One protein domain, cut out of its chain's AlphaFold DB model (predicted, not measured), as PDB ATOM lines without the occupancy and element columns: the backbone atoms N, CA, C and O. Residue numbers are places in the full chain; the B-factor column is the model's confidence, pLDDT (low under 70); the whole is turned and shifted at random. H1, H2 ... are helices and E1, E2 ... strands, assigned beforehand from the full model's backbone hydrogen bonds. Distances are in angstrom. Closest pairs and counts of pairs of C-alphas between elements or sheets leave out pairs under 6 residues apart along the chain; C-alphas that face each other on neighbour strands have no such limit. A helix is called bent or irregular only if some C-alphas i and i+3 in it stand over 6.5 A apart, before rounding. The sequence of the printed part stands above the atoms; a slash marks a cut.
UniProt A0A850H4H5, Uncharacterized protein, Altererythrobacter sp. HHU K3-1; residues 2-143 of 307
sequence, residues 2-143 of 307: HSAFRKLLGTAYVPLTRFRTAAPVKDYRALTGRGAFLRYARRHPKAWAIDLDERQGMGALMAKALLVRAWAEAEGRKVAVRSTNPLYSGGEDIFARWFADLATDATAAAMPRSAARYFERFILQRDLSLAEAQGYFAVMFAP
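Overview. This is residues 2 to 143 of the 307 residues of an uncharacterized protein of Altererythrobacter sp. HHU K3-1 (UniProt A0A850H4H5). Two short parallel strands, E1 and E2, lie side by side in a helical body: H4 packs on them, mainly on E2, and H7 crosses H4, while H6 lies near E1 and is crossed by H2 and H3. At one end of the long axis is H1, a sharply kinked arm whose residues 7 to 12 stick out. The printed part has 142 residues, with seven named helices and two named strands in the order H1, H2, H3, E1, H4, E2, H5, H6, H7; the class is mostly helix. It is compact, with a radius of gyration of the C-alphas of 16.4 A and spans of 47 by 35 by 31 A.

Along the chain. H1, residues 2 to 21, begins at C-alpha 2 (1.878, -30.426, -36.451) and measures 15.4 A. It is irregular, with C-alphas 8 and 11 lying 9.3 A apart, and has a kink of 116 degrees near residue 11. H2 is residues 23 to 31, 12.1 A, and H3 is residues 34 to 43, 14.4 A. E1, residues 47 to 51, measures 13.6 A. H4, residues 58 to 74, spans 24.7 A from C-alpha 58 at (-8.935, -35.032, -50.523). E2, residues 78 to 82, measures 13.3 A. H5 is residues 94 to 98, H6 residues 113 to 123, 14.5 A, and H7 residues 130 to 140, 15.0 A, ending at C-alpha 140 (-21.025, -39.069, -56.843).

Arrangement. H1 and H2 are close but not clearly touching; their closest C-alphas, Phe 19 and Val 25, are 7.4 A apart. H2 touches H6 at a steep tilt of 62 degrees, opposite ways, closest at the C-alphas of Ala 30 and Tyr 118, 4.4 A. H3 touches H6 about perpendicular, at 84 degrees, closest at C-alphas 37 and 115, 4.2 A. E1 and E2 are parallel at 17 degrees; N 48 and O 78, and N 80 and O 48, are within hydrogen-bond range at 2.9 A each. E1, H4 and E2 form a strand-helix-strand unit, two parallel neighbour strands with a helix between them in the chain, and its crossover is right-handed. The closest C-alphas of H4 and E2, Ala 72 and Val 79, are 6.1 A apart. H4 touches H7 with residues 66 to 70 alone, about perpendicular at 82 degrees, closest at the C-alphas of Leu 66 and Tyr 136, 6.3 A. The closest C-alphas of E2 and H5, Arg 82 and Phe 95, are 6.1 A apart. Every O i to N i+4 pair is within hydrogen-bond range in H2, H3, H4, H5, H6 and H7, and 11 of 16 are in H1.

Size, cuts and confidence. The C-alphas farthest apart, those of Gly 10 and Gly 76, are 49.0 A apart. The printed part has no cut. The links E2 to H5 and H5 to H6 are long, with 11 and 14 residues. The mean pLDDT of the printed part is 91.6; residues 2 to 3, 103 to 104 and 106 are under 70.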
ATOM      1  N   HIS A   2       1.047 -29.279 -36.029       60.22
ATOM      2  CA  HIS A   2       1.878 -30.426 -36.451       60.22
ATOM      3  C   HIS A   2       3.390 -30.124 -36.506       60.22
ATOM      4  O   HIS A   2       4.181 -30.934 -36.032       60.22
ATOM      5  N   SER A   3       3.807 -28.952 -37.013       66.12
ATOM      6  CA  SER A   3       5.239 -28.600 -37.086       66.12
ATOM      7  C   SER A   3       5.858 -28.330 -35.710       66.12
ATOM      8  O   SER A   3       6.976 -28.762 -35.457       66.12
ATOM      9  N   ALA A   4       5.118 -27.700 -34.792       72.44
ATOM     10  CA  ALA A   4       5.561 -27.490 -33.413       72.44
ATOM     11  C   ALA A   4       5.725 -28.823 -32.665       72.44
ATOM     12  O   ALA A   4       6.732 -29.034 -32.001       72.44
ATOM     13  N   PHE A   5       4.784 -29.757 -32.845       74.19
ATOM     14  CA  PHE A   5       4.864 -31.091 -32.247       74.19
ATOM     15  C   PHE A   5       6.019 -31.925 -32.825       74.19
ATOM     16  O   PHE A   5       6.712 -32.616 -32.084       74.19
ATOM     17  N   ARG A   6       6.277 -31.813 -34.137       77.75
ATOM     18  CA  ARG A   6       7.437 -32.438 -34.794       77.75
ATOM     19  C   ARG A   6       8.759 -31.872 -34.271       77.75
ATOM     20  O   ARG A   6       9.656 -32.648 -33.968       77.75
ATOM     21  N   LYS A   7       8.866 -30.545 -34.126       81.56
ATOM     22  CA  LYS A   7      10.051 -29.889 -33.545       81.56
ATOM     23  C   LYS A   7      10.272 -30.306 -32.089       81.56
ATOM     24  O   LYS A   7      11.403 -30.576 -31.717       81.56
ATOM     25  N   LEU A   8       9.198 -30.407 -31.303       87.81
ATOM     26  CA  LEU A   8       9.261 -30.796 -29.892       87.81
ATOM     27  C   LEU A   8       9.722 -32.247 -29.700       87.81
ATOM     28  O   LEU A   8      10.526 -32.523 -28.820       87.81
ATOM     29  N   LEU A   9       9.207 -33.178 -30.508       84.00
ATOM     30  CA  LEU A   9       9.529 -34.602 -30.377       84.00
ATOM     31  C   LEU A   9      10.837 -35.013 -31.065       84.00
ATOM     32  O   LEU A   9      11.328 -36.111 -30.806       84.00
ATOM     33  N   GLY A  10      11.386 -34.181 -31.956       88.88
ATOM     34  CA  GLY A  10      12.639 -34.457 -32.659       88.88
ATOM     35  C   GLY A  10      12.656 -35.842 -33.316       88.88
ATOM     36  O   GLY A  10      11.741 -36.213 -34.057       88.88
ATOM     37  N   THR A  11      13.684 -36.633 -33.015       87.75
ATOM     38  CA  THR A  11      13.874 -37.997 -33.540       87.75
ATOM     39  C   THR A  11      12.818 -38.994 -33.054       87.75
ATOM     40  O   THR A  11      12.521 -39.956 -33.761       87.75
ATOM     41  N   ALA A  12      12.173 -38.750 -31.907       87.12
ATOM     42  CA  ALA A  12      11.110 -39.608 -31.385       87.12
ATOM     43  C   ALA A  12       9.781 -39.450 -32.147       87.12
ATOM     44  O   ALA A  12       8.903 -40.310 -32.050       87.12
ATOM     45  N   TYR A  13       9.622 -38.385 -32.944       82.06
ATOM     46  CA  TYR A  13       8.397 -38.127 -33.704       82.06
ATOM     47  C   TYR A  13       8.025 -39.289 -34.637       82.06
ATOM     48  O   TYR A  13       6.861 -39.696 -34.689       82.06
ATOM     49  N   VAL A  14       9.005 -39.841 -35.357       80.50
ATOM     50  CA  VAL A  14       8.793 -40.929 -36.324       80.50
ATOM     51  C   VAL A  14       8.327 -42.222 -35.639       80.50
ATOM     52  O   VAL A  14       7.258 -42.707 -36.015       80.50
ATOM     53  N   PRO A  15       9.025 -42.780 -34.625       86.00
ATOM     54  CA  PRO A  15       8.566 -43.996 -33.954       86.00
ATOM     55  C   PRO A  15       7.217 -43.807 -33.245       86.00
ATOM     56  O   PRO A  15       6.366 -44.692 -33.326       86.00
ATOM     57  N   LEU A  16       6.958 -42.644 -32.633       86.12
ATOM     58  CA  LEU A  16       5.653 -42.335 -32.030       86.12
ATOM     59  C   LEU A  16       4.532 -42.292 -33.070       86.12
ATOM     60  O   LEU A  16       3.440 -42.814 -32.831       86.12
ATOM     61  N   THR A  17       4.790 -41.682 -34.226       81.62
ATOM     62  CA  THR A  17       3.828 -41.648 -35.331       81.62
ATOM     63  C   THR A  17       3.563 -43.065 -35.833       81.62
ATOM     64  O   THR A  17       2.403 -43.469 -35.857       81.62
ATOM     65  N   ARG A  18       4.618 -43.853 -36.097       84.50
ATOM     66  CA  ARG A  18       4.519 -45.264 -36.514       84.50
ATOM     67  C   ARG A  18       3.711 -46.105 -35.526       84.50
ATOM     68  O   ARG A  18       2.811 -46.827 -35.942       84.50
ATOM     69  N   PHE A  19       3.966 -45.966 -34.223       88.69
ATOM     70  CA  PHE A  19       3.204 -46.658 -33.181       88.69
ATOM     71  C   PHE A  19       1.723 -46.258 -33.202       88.69
ATOM     72  O   PHE A  19       0.838 -47.109 -33.223       88.69
ATOM     73  N   ARG A  20       1.424 -44.953 -33.262       86.06
ATOM     74  CA  ARG A  20       0.040 -44.449 -33.295       86.06
ATOM     75  C   ARG A  20      -0.730 -44.871 -34.543       86.06
ATOM     76  O   ARG A  20      -1.962 -44.894 -34.484       86.06
ATOM     77  N   THR A  21      -0.031 -45.133 -35.646       83.88
ATOM     78  CA  THR A  21      -0.616 -45.568 -36.918       83.88
ATOM     79  C   THR A  21      -0.567 -47.079 -37.133       83.88
ATOM     80  O   THR A  21      -1.114 -47.541 -38.138       83.88
ATOM     81  N   ALA A  22       0.038 -47.836 -36.215       88.81
ATOM     82  CA  ALA A  22       0.121 -49.287 -36.292       88.81
ATOM     83  C   ALA A  22      -1.277 -49.923 -36.297       88.81
ATOM     84  O   ALA A  22      -2.192 -49.452 -35.612       88.81
ATOM     85  N   ALA A  23      -1.434 -51.009 -37.059       89.81
ATOM     86  CA  ALA A  23      -2.712 -51.703 -37.211       89.81
ATOM     87  C   ALA A  23      -3.347 -52.098 -35.860       89.81
ATOM     88  O   ALA A  23      -4.481 -51.675 -35.640       89.81
ATOM     89  N   PRO A  24      -2.632 -52.721 -34.896       94.38
ATOM     90  CA  PRO A  24      -3.228 -53.090 -33.607       94.38
ATOM     91  C   PRO A  24      -3.769 -51.897 -32.809       94.38
ATOM     92  O   PRO A  24      -4.800 -51.990 -32.147       94.38
ATOM     93  N   VAL A  25      -3.106 -50.737 -32.895       92.75
ATOM     94  CA  VAL A  25      -3.556 -49.509 -32.218       92.75
ATOM     95  C   VAL A  25      -4.814 -48.952 -32.882       92.75
ATOM     96  O   VAL A  25      -5.732 -48.497 -32.194       92.75
ATOM     97  N   LYS A  26      -4.878 -48.990 -34.218       91.25
ATOM     98  CA  LYS A  26      -6.079 -48.614 -34.976       91.25
ATOM     99  C   LYS A  26      -7.241 -49.564 -34.674       91.25
ATOM    100  O   LYS A  26      -8.337 -49.077 -34.407       91.25
ATOM    101  N   ASP A  27      -6.984 -50.872 -34.630       94.62
ATOM    102  CA  ASP A  27      -7.962 -51.906 -34.276       94.62
ATOM    103  C   ASP A  27      -8.539 -51.673 -32.887       94.62
ATOM    104  O   ASP A  27      -9.752 -51.542 -32.735       94.62
ATOM    105  N   TYR A  28      -7.675 -51.525 -31.883       95.50
ATOM    106  CA  TYR A  28      -8.101 -51.266 -30.513       95.50
ATOM    107  C   TYR A  28      -8.979 -50.012 -30.416       95.50
ATOM    108  O   TYR A  28     -10.074 -50.053 -29.852       95.50
ATOM    109  N   ARG A  29      -8.552 -48.896 -31.025       93.75
ATOM    110  CA  ARG A  29      -9.334 -47.648 -31.029       93.75
ATOM    111  C   ARG A  29     -10.684 -47.822 -31.711       93.75
ATOM    112  O   ARG A  29     -11.679 -47.315 -31.197       93.75
ATOM    113  N   ALA A  30     -10.730 -48.517 -32.841       95.19
ATOM    114  CA  ALA A  30     -11.971 -48.777 -33.554       95.19
ATOM    115  C   ALA A  30     -12.907 -49.693 -32.747       95.19
ATOM    116  O   ALA A  30     -14.101 -49.413 -32.672       95.19
ATOM    117  N   LEU A  31     -12.386 -50.717 -32.058       97.00
ATOM    118  CA  LEU A  31     -13.181 -51.649 -31.244       97.00
ATOM    119  C   LEU A  31     -13.966 -50.943 -30.134       97.00
ATOM    120  O   LEU A  31     -15.112 -51.313 -29.871       97.00
ATOM    121  N   THR A  32     -13.413 -49.878 -29.543       96.75
ATOM    122  CA  THR A  32     -14.135 -49.068 -28.541       96.75
ATOM    123  C   THR A  32     -15.431 -48.447 -29.088       96.75
ATOM    124  O   THR A  32     -16.359 -48.152 -28.335       96.75
ATOM    125  N   GLY A  33     -15.537 -48.295 -30.412       97.50
ATOM    126  CA  GLY A  33     -16.702 -47.769 -31.114       97.50
ATOM    127  C   GLY A  33     -17.861 -48.747 -31.306       97.50
ATOM    128  O   GLY A  33     -18.963 -48.305 -31.635       97.50
ATOM    129  N   ARG A  34     -17.665 -50.054 -31.063       98.00
ATOM    130  CA  ARG A  34     -18.664 -51.102 -31.350       98.00
ATOM    131  C   ARG A  34     -20.026 -50.818 -30.721       98.00
ATOM    132  O   ARG A  34     -21.056 -50.915 -31.384       98.00
ATOM    133  N   GLY A  35     -20.050 -50.436 -29.443       98.19
ATOM    134  CA  GLY A  35     -21.300 -50.144 -28.736       98.19
ATOM    135  C   GLY A  35     -22.036 -48.925 -29.301       98.19
ATOM    136  O   GLY A  35     -23.261 -48.938 -29.418       98.19
ATOM    137  N   ALA A  36     -21.297 -47.880 -29.690       97.62
ATOM    138  CA  ALA A  36     -21.872 -46.703 -30.336       97.62
ATOM    139  C   ALA A  36     -22.444 -47.054 -31.717       97.62
ATOM    140  O   ALA A  36     -23.561 -46.643 -32.024       97.62
ATOM    141  N   PHE A  37     -21.727 -47.872 -32.492       97.69
ATOM    142  CA  PHE A  37     -22.176 -48.358 -33.793       97.69
ATOM    143  C   PHE A  37     -23.467 -49.169 -33.687       97.69
ATOM    144  O   PHE A  37     -24.442 -48.846 -34.355       97.69
ATOM    145  N   LEU A  38     -23.529 -50.158 -32.790       97.62
ATOM    146  CA  LEU A  38     -24.735 -50.972 -32.611       97.62
ATOM    147  C   LEU A  38     -25.947 -50.128 -32.190       97.62
ATOM    148  O   LEU A  38     -27.054 -50.365 -32.668       97.62
ATOM    149  N   ARG A  39     -25.758 -49.129 -31.318       97.81
ATOM    150  CA  ARG A  39     -26.836 -48.197 -30.942       97.81
ATOM    151  C   ARG A  39     -27.286 -47.337 -32.120       97.81
ATOM    152  O   ARG A  39     -28.487 -47.142 -32.284       97.81
ATOM    153  N   TYR A  40     -26.345 -46.839 -32.918       96.81
ATOM    154  CA  TYR A  40     -26.645 -46.062 -34.116       96.81
ATOM    155  C   TYR A  40     -27.422 -46.903 -35.137       96.81
ATOM    156  O   TYR A  40     -28.535 -46.541 -35.506       96.81
ATOM    157  N   ALA A  41     -26.904 -48.080 -35.497       95.31
ATOM    158  CA  ALA A  41     -27.519 -48.985 -36.463       95.31
ATOM    159  C   ALA A  41     -28.949 -49.400 -36.072       95.31
ATOM    160  O   ALA A  41     -29.821 -49.477 -36.933       95.31
ATOM    161  N   ARG A  42     -29.222 -49.610 -34.773       96.12
ATOM    162  CA  ARG A  42     -30.583 -49.899 -34.278       96.12
ATOM    163  C   ARG A  42     -31.544 -48.720 -34.423       96.12
ATOM    164  O   ARG A  42     -32.708 -48.936 -34.736       96.12
ATOM    165  N   ARG A  43     -31.084 -47.491 -34.166       95.94
ATOM    166  CA  ARG A  43     -31.914 -46.275 -34.275       95.94
ATOM    167  C   ARG A  43     -32.165 -45.861 -35.721       95.94
ATOM    168  O   ARG A  43     -33.183 -45.246 -36.010       95.94
ATOM    169  N   HIS A  44     -31.253 -46.228 -36.615       93.25
ATOM    170  CA  HIS A  44     -31.269 -45.842 -38.018       93.25
ATOM    171  C   HIS A  44     -31.262 -47.089 -38.918       93.25
ATOM    172  O   HIS A  44     -30.301 -47.320 -39.642       93.25
ATOM    173  N   PRO A  45     -32.300 -47.942 -38.905       89.31
ATOM    174  CA  PRO A  45     -32.231 -49.252 -39.560       89.31
ATOM    175  C   PRO A  45     -32.132 -49.191 -41.094       89.31
ATOM    176  O   PRO A  45     -31.638 -50.146 -41.694       89.31
ATOM    177  N   LYS A  46     -32.584 -48.096 -41.727       86.81
ATOM    178  CA  LYS A  46     -32.719 -47.974 -43.196       86.81
ATOM    179  C   LYS A  46     -31.887 -46.861 -43.847       86.81
ATOM    180  O   LYS A  46     -31.595 -46.959 -45.036       86.81
ATOM    181  N   ALA A  47     -31.543 -45.812 -43.101       91.56
ATOM    182  CA  ALA A  47     -30.891 -44.617 -43.634       91.56
ATOM    183  C   ALA A  47     -29.789 -44.148 -42.686       91.56
ATOM    184  O   ALA A  47     -30.085 -43.828 -41.537       91.56
ATOM    185  N   TRP A  48     -28.535 -44.151 -43.138       93.94
ATOM    186  CA  TRP A  48     -27.388 -43.678 -42.354       93.94
ATOM    187  C   TRP A  48     -26.832 -42.388 -42.942       93.94
ATOM    188  O   TRP A  48     -26.960 -42.129 -44.135       93.94
ATOM    189  N   ALA A  49     -26.153 -41.618 -42.104       95.00
ATOM    190  CA  ALA A  49     -25.307 -40.518 -42.527       95.00
ATOM    191  C   ALA A  49     -23.900 -40.737 -41.976       95.00
ATOM    192  O   ALA A  49     -23.733 -41.029 -40.791       95.00
ATOM    193  N   ILE A  50     -22.888 -40.619 -42.828       95.38
ATOM    194  CA  ILE A  50     -21.483 -40.771 -42.455       95.38
ATOM    195  C   ILE A  50     -20.757 -39.480 -42.796       95.38
ATOM    196  O   ILE A  50     -20.855 -38.976 -43.913       95.38
ATOM    197  N   ASP A  51     -20.028 -38.960 -41.815       96.12
ATOM    198  CA  ASP A  51     -19.215 -37.764 -41.959       96.12
ATOM    199  C   ASP A  51     -17.734 -38.140 -41.985       96.12
ATOM    200  O   ASP A  51     -17.199 -38.688 -41.016       96.12
ATOM    201  N   LEU A  52     -17.076 -37.865 -43.107       95.44
ATOM    202  CA  LEU A  52     -15.654 -38.112 -43.292       95.44
ATOM    203  C   LEU A  52     -14.853 -36.935 -42.713       95.44
ATOM    204  O   LEU A  52     -14.380 -36.062 -43.444       95.44
ATOM    205  N   ASP A  53     -14.717 -36.927 -41.383       95.19
ATOM    206  CA  ASP A  53     -14.112 -35.842 -40.587       95.19
ATOM    207  C   ASP A  53     -12.604 -36.017 -40.300       95.19
ATOM    208  O   ASP A  53     -11.954 -35.175 -39.668       95.19
ATOM    209  N   GLU A  54     -12.023 -37.141 -40.724       92.31
ATOM    210  CA  GLU A  54     -10.635 -37.474 -40.424       92.31
ATOM    211  C   GLU A  54      -9.658 -36.606 -41.220       92.31
ATOM    212  O   GLU A  54      -9.852 -36.361 -42.403       92.31
ATOM    213  N   ARG A  55      -8.556 -36.180 -40.586       92.06
ATOM    214  CA  ARG A  55      -7.509 -35.364 -41.226       92.06
ATOM    215  C   ARG A  55      -6.710 -36.181 -42.241       92.06
ATOM    216  O   ARG A  55      -5.641 -36.693 -41.919       92.06
ATOM    217  N   GLN A  56      -7.231 -36.279 -43.455       91.56
ATOM    218  CA  GLN A  56      -6.606 -36.972 -44.580       91.56
ATOM    219  C   GLN A  56      -6.689 -36.158 -45.880       91.56
ATOM    220  O   GLN A  56      -7.408 -35.163 -45.954       91.56
ATOM    221  N   GLY A  57      -5.939 -36.577 -46.903       93.50
ATOM    222  CA  GLY A  57      -5.956 -35.974 -48.240       93.50
ATOM    223  C   GLY A  57      -7.334 -36.043 -48.918       93.50
ATOM    224  O   GLY A  57      -8.076 -36.994 -48.677       93.50
ATOM    225  N   MET A  58      -7.653 -35.086 -49.798       96.62
ATOM    226  CA  MET A  58      -8.935 -35.032 -50.523       96.62
ATOM    227  C   MET A  58      -9.233 -36.345 -51.259       96.62
ATOM    228  O   MET A  58     -10.277 -36.952 -51.040       96.62
ATOM    229  N   GLY A  59      -8.274 -36.860 -52.035       96.50
ATOM    230  CA  GLY A  59      -8.460 -38.128 -52.747       96.50
ATOM    231  C   GLY A  59      -8.718 -39.329 -51.824       96.50
ATOM    232  O   GLY A  59      -9.438 -40.243 -52.205       96.50
ATOM    233  N   ALA A  60      -8.200 -39.323 -50.589       94.62
ATOM    234  CA  ALA A  60      -8.488 -40.379 -49.616       94.62
ATOM    235  C   ALA A  60      -9.913 -40.264 -49.043       94.62
ATOM    236  O   ALA A  60     -10.552 -41.283 -48.791       94.62
ATOM    237  N   LEU A  61     -10.440 -39.042 -48.860       96.12
ATOM    238  CA  LEU A  61     -11.858 -38.834 -48.518       96.12
ATOM    239  C   LEU A  61     -12.760 -39.370 -49.625       96.12
ATOM    240  O   LEU A  61     -13.690 -40.116 -49.341       96.12
ATOM    241  N   MET A  62     -12.452 -39.028 -50.876       97.50
ATOM    242  CA  MET A  62     -13.225 -39.479 -52.029       97.50
ATOM    243  C   MET A  62     -13.178 -41.004 -52.174       97.50
ATOM    244  O   MET A  62     -14.225 -41.630 -52.289       97.50
ATOM    245  N   ALA A  63     -12.000 -41.625 -52.051       96.62
ATOM    246  CA  ALA A  63     -11.874 -43.083 -52.069       96.62
ATOM    247  C   ALA A  63     -12.712 -43.754 -50.966       96.62
ATOM    248  O   ALA A  63     -13.441 -44.706 -51.246       96.62
ATOM    249  N   LYS A  64     -12.677 -43.236 -49.728       96.00
ATOM    250  CA  LYS A  64     -13.543 -43.738 -48.648       96.00
ATOM    251  C   LYS A  64     -15.025 -43.583 -48.991       96.00
ATOM    252  O   LYS A  64     -15.789 -44.516 -48.773       96.00
ATOM    253  N   ALA A  65     -15.437 -42.444 -49.540       96.44
ATOM    254  CA  ALA A  65     -16.823 -42.208 -49.928       96.44
ATOM    255  C   ALA A  65     -17.317 -43.205 -50.993       96.44
ATOM    256  O   ALA A  65     -18.427 -43.719 -50.852       96.44
ATOM    257  N   LEU A  66     -16.484 -43.548 -51.986       96.94
ATOM    258  CA  LEU A  66     -16.795 -44.595 -52.972       96.94
ATOM    259  C   LEU A  66     -17.015 -45.956 -52.301       96.94
ATOM    260  O   LEU A  66     -18.011 -46.623 -52.569       96.94
ATOM    261  N   LEU A  67     -16.123 -46.348 -51.385       96.62
ATOM    262  CA  LEU A  67     -16.250 -47.608 -50.647       96.62
ATOM    263  C   LEU A  67     -17.535 -47.643 -49.812       96.62
ATOM    264  O   LEU A  67     -18.246 -48.647 -49.813       96.62
ATOM    265  N   VAL A  68     -17.853 -46.544 -49.120       96.00
ATOM    266  CA  VAL A  68     -19.085 -46.415 -48.327       96.00
ATOM    267  C   VAL A  68     -20.316 -46.562 -49.209       96.00
ATOM    268  O   VAL A  68     -21.248 -47.274 -48.835       96.00
ATOM    269  N   ARG A  69     -20.322 -45.914 -50.377       94.94
ATOM    270  CA  ARG A  69     -21.431 -46.005 -51.322       94.94
ATOM    271  C   ARG A  69     -21.609 -47.428 -51.844       94.94
ATOM    272  O   ARG A  69     -22.726 -47.935 -51.813       94.94
ATOM    273  N   ALA A  70     -20.524 -48.074 -52.257       95.56
ATOM    274  CA  ALA A  70     -20.566 -49.441 -52.757       95.56
ATOM    275  C   ALA A  70     -21.033 -50.440 -51.687       95.56
ATOM    276  O   ALA A  70     -21.827 -51.336 -51.968       95.56
ATOM    277  N   TRP A  71     -20.581 -50.272 -50.440       95.75
ATOM    278  CA  TRP A  71     -21.074 -51.058 -49.310       95.75
ATOM    279  C   TRP A  71     -22.569 -50.826 -49.067       95.75
ATOM    280  O   TRP A  71     -23.321 -51.782 -48.908       95.75
ATOM    281  N   ALA A  72     -23.013 -49.567 -49.072       94.06
ATOM    282  CA  ALA A  72     -24.411 -49.217 -48.852       94.06
ATOM    283  C   ALA A  72     -25.330 -49.877 -49.884       94.06
ATOM    284  O   ALA A  72     -26.361 -50.437 -49.519       94.06
ATOM    285  N   GLU A  73     -24.933 -49.841 -51.154       93.69
ATOM    286  CA  GLU A  73     -25.682 -50.448 -52.250       93.69
ATOM    287  C   GLU A  73     -25.769 -51.970 -52.116       93.69
ATOM    288  O   GLU A  73     -26.867 -52.522 -52.172       93.69
ATOM    289  N   ALA A  74     -24.646 -52.635 -51.828       94.31
ATOM    290  CA  ALA A  74     -24.604 -54.080 -51.608       94.31
ATOM    291  C   ALA A  74     -25.487 -54.538 -50.431       94.31
ATOM    292  O   ALA A  74     -26.061 -55.623 -50.465       94.31
ATOM    293  N   GLU A  75     -25.626 -53.697 -49.408       94.00
ATOM    294  CA  GLU A  75     -26.454 -53.960 -48.228       94.00
ATOM    295  C   GLU A  75     -27.912 -53.484 -48.383       94.00
ATOM    296  O   GLU A  75     -28.696 -53.574 -47.433       94.00
ATOM    297  N   GLY A  76     -28.289 -52.920 -49.537       92.94
ATOM    298  CA  GLY A  76     -29.622 -52.348 -49.758       92.94
ATOM    299  C   GLY A  76     -29.946 -51.175 -48.822       92.94
ATOM    300  O   GLY A  76     -31.103 -50.958 -48.450       92.94
ATOM    301  N   ARG A  77     -28.926 -50.426 -48.390       91.25
ATOM    302  CA  ARG A  77     -29.034 -49.312 -47.440       91.25
ATOM    303  C   ARG A  77     -28.957 -47.970 -48.147       91.25
ATOM    304  O   ARG A  77     -28.168 -47.765 -49.065       91.25
ATOM    305  N   LYS A  78     -29.719 -46.996 -47.646       92.69
ATOM    306  CA  LYS A  78     -29.518 -45.591 -48.008       92.69
ATOM    307  C   LYS A  78     -28.434 -45.012 -47.108       92.69
ATOM    308  O   LYS A  78     -28.548 -45.083 -45.885       92.69
ATOM    309  N   VAL A  79     -27.390 -44.442 -47.698       93.06
ATOM    310  CA  VAL A  79     -26.329 -43.764 -46.952       93.06
ATOM    311  C   VAL A  79     -26.065 -42.402 -47.576       93.06
ATOM    312  O   VAL A  79     -25.751 -42.320 -48.761       93.06
ATOM    313  N   ALA A  80     -26.185 -41.354 -46.766       93.75
ATOM    314  CA  ALA A  80     -25.678 -40.028 -47.080       93.75
ATOM    315  C   ALA A  80     -24.209 -39.952 -46.647       93.75
ATOM    316  O   ALA A  80     -23.874 -40.260 -45.500       93.75
ATOM    317  N   VAL A  81     -23.330 -39.556 -47.561       94.75
ATOM    318  CA  VAL A  81     -21.910 -39.341 -47.268       94.75
ATOM    319  C   VAL A  81     -21.644 -37.852 -47.355       94.75
ATOM    320  O   VAL A  81     -21.982 -37.234 -48.355       94.75
ATOM    321  N   ARG A  82     -21.025 -37.293 -46.324       95.00
ATOM    322  CA  ARG A  82     -20.559 -35.908 -46.305       95.00
ATOM    323  C   ARG A  82     -19.119 -35.834 -45.838       95.00
ATOM    324  O   ARG A  82     -18.594 -36.812 -45.299       95.00
ATOM    325  N   SER A  83     -18.480 -34.682 -46.000       95.62
ATOM    326  CA  SER A  83     -17.170 -34.466 -45.391       95.62
ATOM    327  C   SER A  83     -17.036 -33.073 -44.791       95.62
ATOM    328  O   SER A  83     -16.913 -32.076 -45.494       95.62
ATOM    329  N   THR A  84     -16.973 -33.027 -43.461       95.31
ATOM    330  CA  THR A  84     -16.643 -31.823 -42.683       95.31
ATOM    331  C   THR A  84     -15.162 -31.763 -42.302       95.31
ATOM    332  O   THR A  84     -14.775 -31.209 -41.269       95.31
ATOM    333  N   ASN A  85     -14.299 -32.371 -43.127       95.25
ATOM    334  CA  ASN A  85     -12.878 -32.507 -42.829       95.25
ATOM    335  C   ASN A  85     -12.245 -31.129 -42.529       95.25
ATOM    336  O   ASN A  85     -12.242 -30.236 -43.384       95.25
ATOM    337  N   PRO A  86     -11.618 -30.958 -41.350       94.81
ATOM    338  CA  PRO A  86     -11.098 -29.665 -40.913       94.81
ATOM    339  C   PRO A  86      -9.918 -29.153 -41.752       94.81
ATOM    340  O   PRO A  86      -9.524 -28.001 -41.599       94.81
ATOM    341  N   LEU A  87      -9.326 -29.985 -42.615       94.19
ATOM    342  CA  LEU A  87      -8.317 -29.553 -43.582       94.19
ATOM    343  C   LEU A  87      -8.917 -28.774 -44.757       94.19
ATOM    344  O   LEU A  87      -8.165 -28.043 -45.395       94.19
ATOM    345  N   TYR A  88     -10.220 -28.919 -45.030       96.06
ATOM    346  CA  TYR A  88     -10.840 -28.454 -46.274       96.06
ATOM    347  C   TYR A  88     -12.078 -27.562 -46.115       96.06
ATOM    348  O   TYR A  88     -12.331 -26.763 -47.006       96.06
ATOM    349  N   SER A  89     -12.838 -27.638 -45.019       89.31
ATOM    350  CA  SER A  89     -14.080 -26.844 -44.902       89.31
ATOM    351  C   SER A  89     -14.244 -25.999 -43.652       89.31
ATOM    352  O   SER A  89     -15.209 -25.253 -43.558       89.31
ATOM    353  N   GLY A  90     -13.380 -26.132 -42.645       86.06
ATOM    354  CA  GLY A  90     -13.625 -25.463 -41.361       86.06
ATOM    355  C   GLY A  90     -14.961 -25.843 -40.689       86.06
ATOM    356  O   GLY A  90     -15.371 -25.149 -39.766       86.06
ATOM    357  N   GLY A  91     -15.619 -26.935 -41.115       89.75
ATOM    358  CA  GLY A  91     -16.889 -27.428 -40.563       89.75
ATOM    359  C   GLY A  91     -18.028 -27.586 -41.579       89.75
ATOM    360  O   GLY A  91     -18.992 -28.285 -41.282       89.75
ATOM    361  N   GLU A  92     -17.922 -26.994 -42.770       92.88
ATOM    362  CA  GLU A  92     -18.915 -27.158 -43.847       92.88
ATOM    363  C   GLU A  92     -18.793 -28.511 -44.568       92.88
ATOM    364  O   GLU A  92     -17.766 -29.185 -44.484       92.88
ATOM    365  N   ASP A  93     -19.822 -28.925 -45.306       94.56
ATOM    366  CA  ASP A  93     -19.742 -30.125 -46.143       94.56
ATOM    367  C   ASP A  93     -19.069 -29.812 -47.489       94.56
ATOM    368  O   ASP A  93     -19.687 -29.251 -48.398       94.56
ATOM    369  N   ILE A  94     -17.795 -30.196 -47.633       95.56
ATOM    370  CA  ILE A  94     -17.035 -29.937 -48.868       95.56
ATOM    371  C   ILE A  94     -17.637 -30.629 -50.082       95.56
ATOM    372  O   ILE A  94     -17.469 -30.141 -51.198       95.56
ATOM    373  N   PHE A  95     -18.287 -31.778 -49.898       95.94
ATOM    374  CA  PHE A  95     -18.799 -32.513 -51.040       95.94
ATOM    375  C   PHE A  95     -20.058 -31.849 -51.580       95.94
ATOM    376  O   PHE A  95     -20.141 -31.630 -52.785       95.94
ATOM    377  N   ALA A  96     -20.968 -31.438 -50.694       94.44
ATOM    378  CA  ALA A  96     -22.134 -30.646 -51.074       94.44
ATOM    379  C   ALA A  96     -21.748 -29.305 -51.723       94.44
ATOM    380  O   ALA A  96     -22.451 -28.819 -52.603       94.44
ATOM    381  N   ARG A  97     -20.622 -28.701 -51.311       95.31
ATOM    382  CA  ARG A  97     -20.127 -27.453 -51.911       95.31
ATOM    383  C   ARG A  97     -19.667 -27.638 -53.356       95.31
ATOM    384  O   ARG A  97     -19.944 -26.784 -54.193       95.31
ATOM    385  N   TRP A  98     -18.911 -28.698 -53.632       97.19
ATOM    386  CA  TRP A  98     -18.146 -28.799 -54.876       97.19
ATOM    387  C   TRP A  98     -18.721 -29.771 -55.910       97.19
ATOM    388  O   TRP A  98     -18.329 -29.680 -57.077       97.19
ATOM    389  N   PHE A  99     -19.672 -30.632 -55.537       97.06
ATOM    390  CA  PHE A  99     -20.283 -31.626 -56.423       97.06
ATOM    391  C   PHE A  99     -21.794 -31.422 -56.557       97.06
ATOM    392  O   PHE A  99     -22.467 -31.097 -55.586       97.06
ATOM    393  N   ALA A 100     -22.318 -31.597 -57.772       91.31
ATOM    394  CA  ALA A 100     -23.699 -31.246 -58.109       91.31
ATOM    395  C   ALA A 100     -24.739 -32.212 -57.516       91.31
ATOM    396  O   ALA A 100     -25.763 -31.777 -56.998       91.31
ATOM    397  N   ASP A 101     -24.454 -33.514 -57.569       81.25
ATOM    398  CA  ASP A 101     -25.461 -34.562 -57.359       81.25
ATOM    399  C   ASP A 101     -25.240 -35.375 -56.083       81.25
ATOM    400  O   ASP A 101     -25.911 -36.387 -55.847       81.25
ATOM    401  N   LEU A 102     -24.311 -34.945 -55.221       81.69
ATOM    402  CA  LEU A 102     -24.134 -35.605 -53.940       81.69
ATOM    403  C   LEU A 102     -25.292 -35.214 -53.018       81.69
ATOM    404  O   LEU A 102     -25.221 -34.236 -52.274       81.69
ATOM    405  N   ALA A 103     -26.376 -35.993 -53.093       63.56
ATOM    406  CA  ALA A 103     -27.534 -35.879 -52.222       63.56
ATOM    407  C   ALA A 103     -27.097 -36.093 -50.770       63.56
ATOM    408  O   ALA A 103     -27.023 -37.214 -50.256       63.56
ATOM    409  N   THR A 104     -26.779 -34.993 -50.107       66.69
ATOM    410  CA  THR A 104     -26.498 -34.958 -48.685       66.69
ATOM    411  C   THR A 104     -27.830 -34.691 -48.015       66.69
ATOM    412  O   THR A 104     -28.413 -33.615 -48.125       66.69
ATOM    413  N   ASP A 105     -28.376 -35.706 -47.347       75.06
ATOM    414  CA  ASP A 105     -29.455 -35.455 -46.403       75.06
ATOM    415  C   ASP A 105     -28.844 -34.692 -45.223       75.06
ATOM    416  O   ASP A 105     -28.386 -35.280 -44.242       75.06
ATOM    417  N   ALA A 106     -28.769 -33.365 -45.358       68.50
ATOM    418  CA  ALA A 106     -28.172 -32.474 -44.368       68.50
ATOM    419  C   ALA A 106     -28.861 -32.592 -42.998       68.50
ATOM    420  O   ALA A 106     -28.266 -32.250 -41.974       68.50
ATOM    421  N   THR A 107     -30.093 -33.108 -42.975       74.88
ATOM    422  CA  THR A 107     -30.889 -33.302 -41.763       74.88
ATOM    423  C   THR A 107     -30.621 -34.640 -41.075       74.88
ATOM    424  O   THR A 107     -30.915 -34.792 -39.886       74.88
ATOM    425  N   ALA A 108     -30.016 -35.606 -41.773       83.62
ATOM    426  CA  ALA A 108     -29.714 -36.907 -41.204       83.62
ATOM    427  C   ALA A 108     -28.624 -36.806 -40.125       83.62
ATOM    428  O   ALA A 108     -27.526 -36.279 -40.333       83.62
ATOM    429  N   ALA A 109     -28.915 -37.368 -38.950       87.94
ATOM    430  CA  ALA A 109     -27.961 -37.430 -37.854       87.94
ATOM    431  C   ALA A 109     -26.748 -38.290 -38.247       87.94
ATOM    432  O   ALA A 109     -26.859 -39.509 -38.441       87.94
ATOM    433  N   ALA A 110     -25.583 -37.648 -38.340       93.19
ATOM    434  CA  ALA A 110     -24.340 -38.323 -38.671       93.19
ATOM    435  C   ALA A 110     -23.965 -39.364 -37.612       93.19
ATOM    436  O   ALA A 110     -24.149 -39.177 -36.403       93.19
ATOM    437  N   MET A 111     -23.408 -40.473 -38.087       95.69
ATOM    438  CA  MET A 111     -22.852 -41.521 -37.255       95.69
ATOM    439  C   MET A 111     -21.790 -40.924 -36.318       95.69
ATOM    440  O   MET A 111     -20.870 -40.254 -36.789       95.69
ATOM    441  N   PRO A 112     -21.868 -41.169 -34.994       96.25
ATOM    442  CA  PRO A 112     -20.855 -40.685 -34.068       96.25
ATOM    443  C   PRO A 112     -19.462 -41.153 -34.480       96.25
ATOM    444  O   PRO A 112     -19.283 -42.303 -34.875       96.25
ATOM    445  N   ARG A 113     -18.447 -40.309 -34.297       95.00
ATOM    446  CA  ARG A 113     -17.083 -40.590 -34.766       95.00
ATOM    447  C   ARG A 113     -16.515 -41.939 -34.313       95.00
ATOM    448  O   ARG A 113     -15.833 -42.617 -35.073       95.00
ATOM    449  N   SER A 114     -16.778 -42.354 -33.073       96.25
ATOM    450  CA  SER A 114     -16.345 -43.671 -32.583       96.25
ATOM    451  C   SER A 114     -17.036 -44.818 -33.327       96.25
ATOM    452  O   SER A 114     -16.376 -45.792 -33.678       96.25
ATOM    453  N   ALA A 115     -18.330 -44.682 -33.624       97.31
ATOM    454  CA  ALA A 115     -19.078 -45.631 -34.440       97.31
ATOM    455  C   ALA A 115     -18.573 -45.662 -35.892       97.31
ATOM    456  O   ALA A 115     -18.376 -46.754 -36.418       97.31
ATOM    457  N   ALA A 116     -18.285 -44.500 -36.492       96.19
ATOM    458  CA  ALA A 116     -17.737 -44.404 -37.846       96.19
ATOM    459  C   ALA A 116     -16.389 -45.129 -37.965       96.19
ATOM    460  O   ALA A 116     -16.215 -45.946 -38.858       96.19
ATOM    461  N   ARG A 117     -15.476 -44.953 -36.998       95.31
ATOM    462  CA  ARG A 117     -14.204 -45.705 -36.978       95.31
ATOM    463  C   ARG A 117     -14.398 -47.214 -36.871       95.31
ATOM    464  O   ARG A 117     -13.655 -47.961 -37.498       95.31
ATOM    465  N   TYR A 118     -15.353 -47.671 -36.057       97.19
ATOM    466  CA  TYR A 118     -15.675 -49.099 -35.971       97.19
ATOM    467  C   TYR A 118     -16.194 -49.620 -37.312       97.19
ATOM    468  O   TYR A 118     -15.723 -50.647 -37.796       97.19
ATOM    469  N   PHE A 119     -17.129 -48.886 -37.914       96.94
ATOM    470  CA  PHE A 119     -17.692 -49.195 -39.219       96.94
ATOM    471  C   PHE A 119     -16.601 -49.266 -40.295       96.94
ATOM    472  O   PHE A 119     -16.432 -50.313 -40.905       96.94
ATOM    473  N   GLU A 120     -15.797 -48.217 -40.457       94.44
ATOM    474  CA  GLU A 120     -14.707 -48.169 -41.438       94.44
ATOM    475  C   GLU A 120     -13.699 -49.307 -41.250       94.44
ATOM    476  O   GLU A 120     -13.209 -49.884 -42.215       94.44
ATOM    477  N   ARG A 121     -13.367 -49.640 -39.998       94.00
ATOM    478  CA  ARG A 121     -12.327 -50.629 -39.719       94.00
ATOM    479  C   ARG A 121     -12.805 -52.067 -39.856       94.00
ATOM    480  O   ARG A 121     -12.023 -52.894 -40.305       94.00
ATOM    481  N   PHE A 122     -14.032 -52.379 -39.446       95.56
ATOM    482  CA  PHE A 122     -14.485 -53.769 -39.302       95.56
ATOM    483  C   PHE A 122     -15.665 -54.150 -40.191       95.56
ATOM    484  O   PHE A 122     -15.897 -55.338 -40.380       95.56
ATOM    485  N   ILE A 123     -16.414 -53.177 -40.708       95.56
ATOM    486  CA  ILE A 123     -17.617 -53.421 -41.515       95.56
ATOM    487  C   ILE A 123     -17.378 -53.037 -42.975       95.56
ATOM    488  O   ILE A 123     -17.764 -53.777 -43.873       95.56
ATOM    489  N   LEU A 124     -16.694 -51.916 -43.214       92.81
ATOM    490  CA  LEU A 124     -16.309 -51.433 -44.537       92.81
ATOM    491  C   LEU A 124     -15.107 -52.230 -45.081       92.81
ATOM    492  O   LEU A 124     -14.039 -51.686 -45.342       92.81
ATOM    493  N   GLN A 125     -15.269 -53.545 -45.197       83.81
ATOM    494  CA  GLN A 125     -14.300 -54.467 -45.789       83.81
ATOM    495  C   GLN A 125     -14.805 -54.850 -47.179       83.81
ATOM    496  O   GLN A 125     -15.340 -55.937 -47.380       83.81
ATOM    497  N   ARG A 126     -14.722 -53.905 -48.117       81.44
ATOM    498  CA  ARG A 126     -15.139 -54.124 -49.501       81.44
ATOM    499  C   ARG A 126     -14.012 -53.748 -50.443       81.44
ATOM    500  O   ARG A 126     -13.491 -52.639 -50.362       81.44
ATOM    501  N   ASP A 127     -13.723 -54.653 -51.362       86.31
ATOM    502  CA  ASP A 127     -12.933 -54.354 -52.542       86.31
ATOM    503  C   ASP A 127     -13.872 -53.861 -53.642       86.31
ATOM    504  O   ASP A 127     -14.980 -54.372 -53.818       86.31
ATOM    505  N   LEU A 128     -13.442 -52.824 -54.349       93.31
ATOM    506  CA  LEU A 128     -14.195 -52.224 -55.439       93.31
ATOM    507  C   LEU A 128     -13.354 -52.333 -56.696       93.31
ATOM    508  O   LEU A 128     -12.232 -51.830 -56.692       93.31
ATOM    509  N   SER A 129     -13.859 -52.977 -57.746       95.50
ATOM    510  CA  SER A 129     -13.142 -53.001 -59.023       95.50
ATOM    511  C   SER A 129     -13.000 -51.585 -59.591       95.50
ATOM    512  O   SER A 129     -13.797 -50.694 -59.287       95.50
ATOM    513  N   LEU A 130     -12.000 -51.360 -60.444       95.50
ATOM    514  CA  LEU A 130     -11.766 -50.048 -61.047       95.50
ATOM    515  C   LEU A 130     -12.985 -49.575 -61.856       95.50
ATOM    516  O   LEU A 130     -13.348 -48.406 -61.777       95.50
ATOM    517  N   ALA A 131     -13.652 -50.491 -62.564       96.81
ATOM    518  CA  ALA A 131     -14.856 -50.197 -63.336       96.81
ATOM    519  C   ALA A 131     -16.043 -49.802 -62.440       96.81
ATOM    520  O   ALA A 131     -16.702 -48.794 -62.700       96.81
ATOM    521  N   GLU A 132     -16.293 -50.537 -61.348       97.19
ATOM    522  CA  GLU A 132     -17.318 -50.141 -60.372       97.19
ATOM    523  C   GLU A 132     -16.983 -48.773 -59.761       97.19
ATOM    524  O   GLU A 132     -17.848 -47.904 -59.669       97.19
ATOM    525  N   ALA A 133     -15.721 -48.554 -59.380       97.56
ATOM    526  CA  ALA A 133     -15.253 -47.296 -58.809       97.56
ATOM    527  C   ALA A 133     -15.468 -46.109 -59.749       97.56
ATOM    528  O   ALA A 133     -15.901 -45.056 -59.290       97.56
ATOM    529  N   GLN A 134     -15.205 -46.280 -61.046       97.62
ATOM    530  CA  GLN A 134     -15.472 -45.277 -62.077       97.62
ATOM    531  C   GLN A 134     -16.970 -44.973 -62.194       97.62
ATOM    532  O   GLN A 134     -17.352 -43.805 -62.224       97.62
ATOM    533  N   GLY A 135     -17.822 -46.004 -62.179       97.06
ATOM    534  CA  GLY A 135     -19.278 -45.835 -62.178       97.06
ATOM    535  C   GLY A 135     -19.769 -45.031 -60.973       97.06
ATOM    536  O   GLY A 135     -20.483 -44.040 -61.131       97.06
ATOM    537  N   TYR A 136     -19.321 -45.388 -59.766       96.25
ATOM    538  CA  TYR A 136     -19.639 -44.624 -58.558       96.25
ATOM    539  C   TYR A 136     -19.066 -43.204 -58.595       96.25
ATOM    540  O   TYR A 136     -19.748 -42.267 -58.185       96.25
ATOM    541  N   PHE A 137     -17.844 -43.021 -59.103       97.38
ATOM    542  CA  PHE A 137     -17.207 -41.710 -59.208       97.38
ATOM    543  C   PHE A 137     -18.011 -40.771 -60.109       97.38
ATOM    544  O   PHE A 137     -18.279 -39.639 -59.710       97.38
ATOM    545  N   ALA A 138     -18.441 -41.245 -61.282       96.50
ATOM    546  CA  ALA A 138     -19.217 -40.456 -62.235       96.50
ATOM    547  C   ALA A 138     -20.544 -39.954 -61.642       96.50
ATOM    548  O   ALA A 138     -20.944 -38.823 -61.905       96.50
ATOM    549  N   VAL A 139     -21.195 -40.772 -60.809       94.38
ATOM    550  CA  VAL A 139     -22.457 -40.411 -60.144       94.38
ATOM    551  C   VAL A 139     -22.226 -39.493 -58.942       94.38
ATOM    552  O   VAL A 139     -22.967 -38.539 -58.739       94.38
ATOM    553  N   MET A 140     -21.220 -39.777 -58.113       95.06
ATOM    554  CA  MET A 140     -21.025 -39.069 -56.843       95.06
ATOM    555  C   MET A 140     -20.290 -37.739 -56.991       95.06
ATOM    556  O   MET A 140     -20.530 -36.812 -56.220       95.06
ATOM    557  N   PHE A 141     -19.361 -37.649 -57.937       97.19
ATOM    558  CA  PHE A 141     -18.386 -36.563 -58.002       97.19
ATOM    559  C   PHE A 141     -18.475 -35.765 -59.298       97.19
ATOM    560  O   PHE A 141     -17.480 -35.206 -59.756       97.19
ATOM    561  N   ALA A 142     -19.678 -35.663 -59.866       96.94
ATOM    562  CA  ALA A 142     -19.964 -34.718 -60.933       96.94
ATOM    563  C   ALA A 142     -19.671 -33.281 -60.445       96.94
ATOM    564  O   ALA A 142     -20.286 -32.833 -59.468       96.94
ATOM    565  N   PRO A 143     -18.742 -32.537 -61.079       97.81
ATOM    566  CA  PRO A 143     -18.393 -31.191 -60.638       97.81
ATOM    567  C   PRO A 143     -19.599 -30.242 -60.630       97.81
ATOM    568  O   PRO A 143     -20.387 -30.216 -61.580       97.81
TER     569      PRO A 143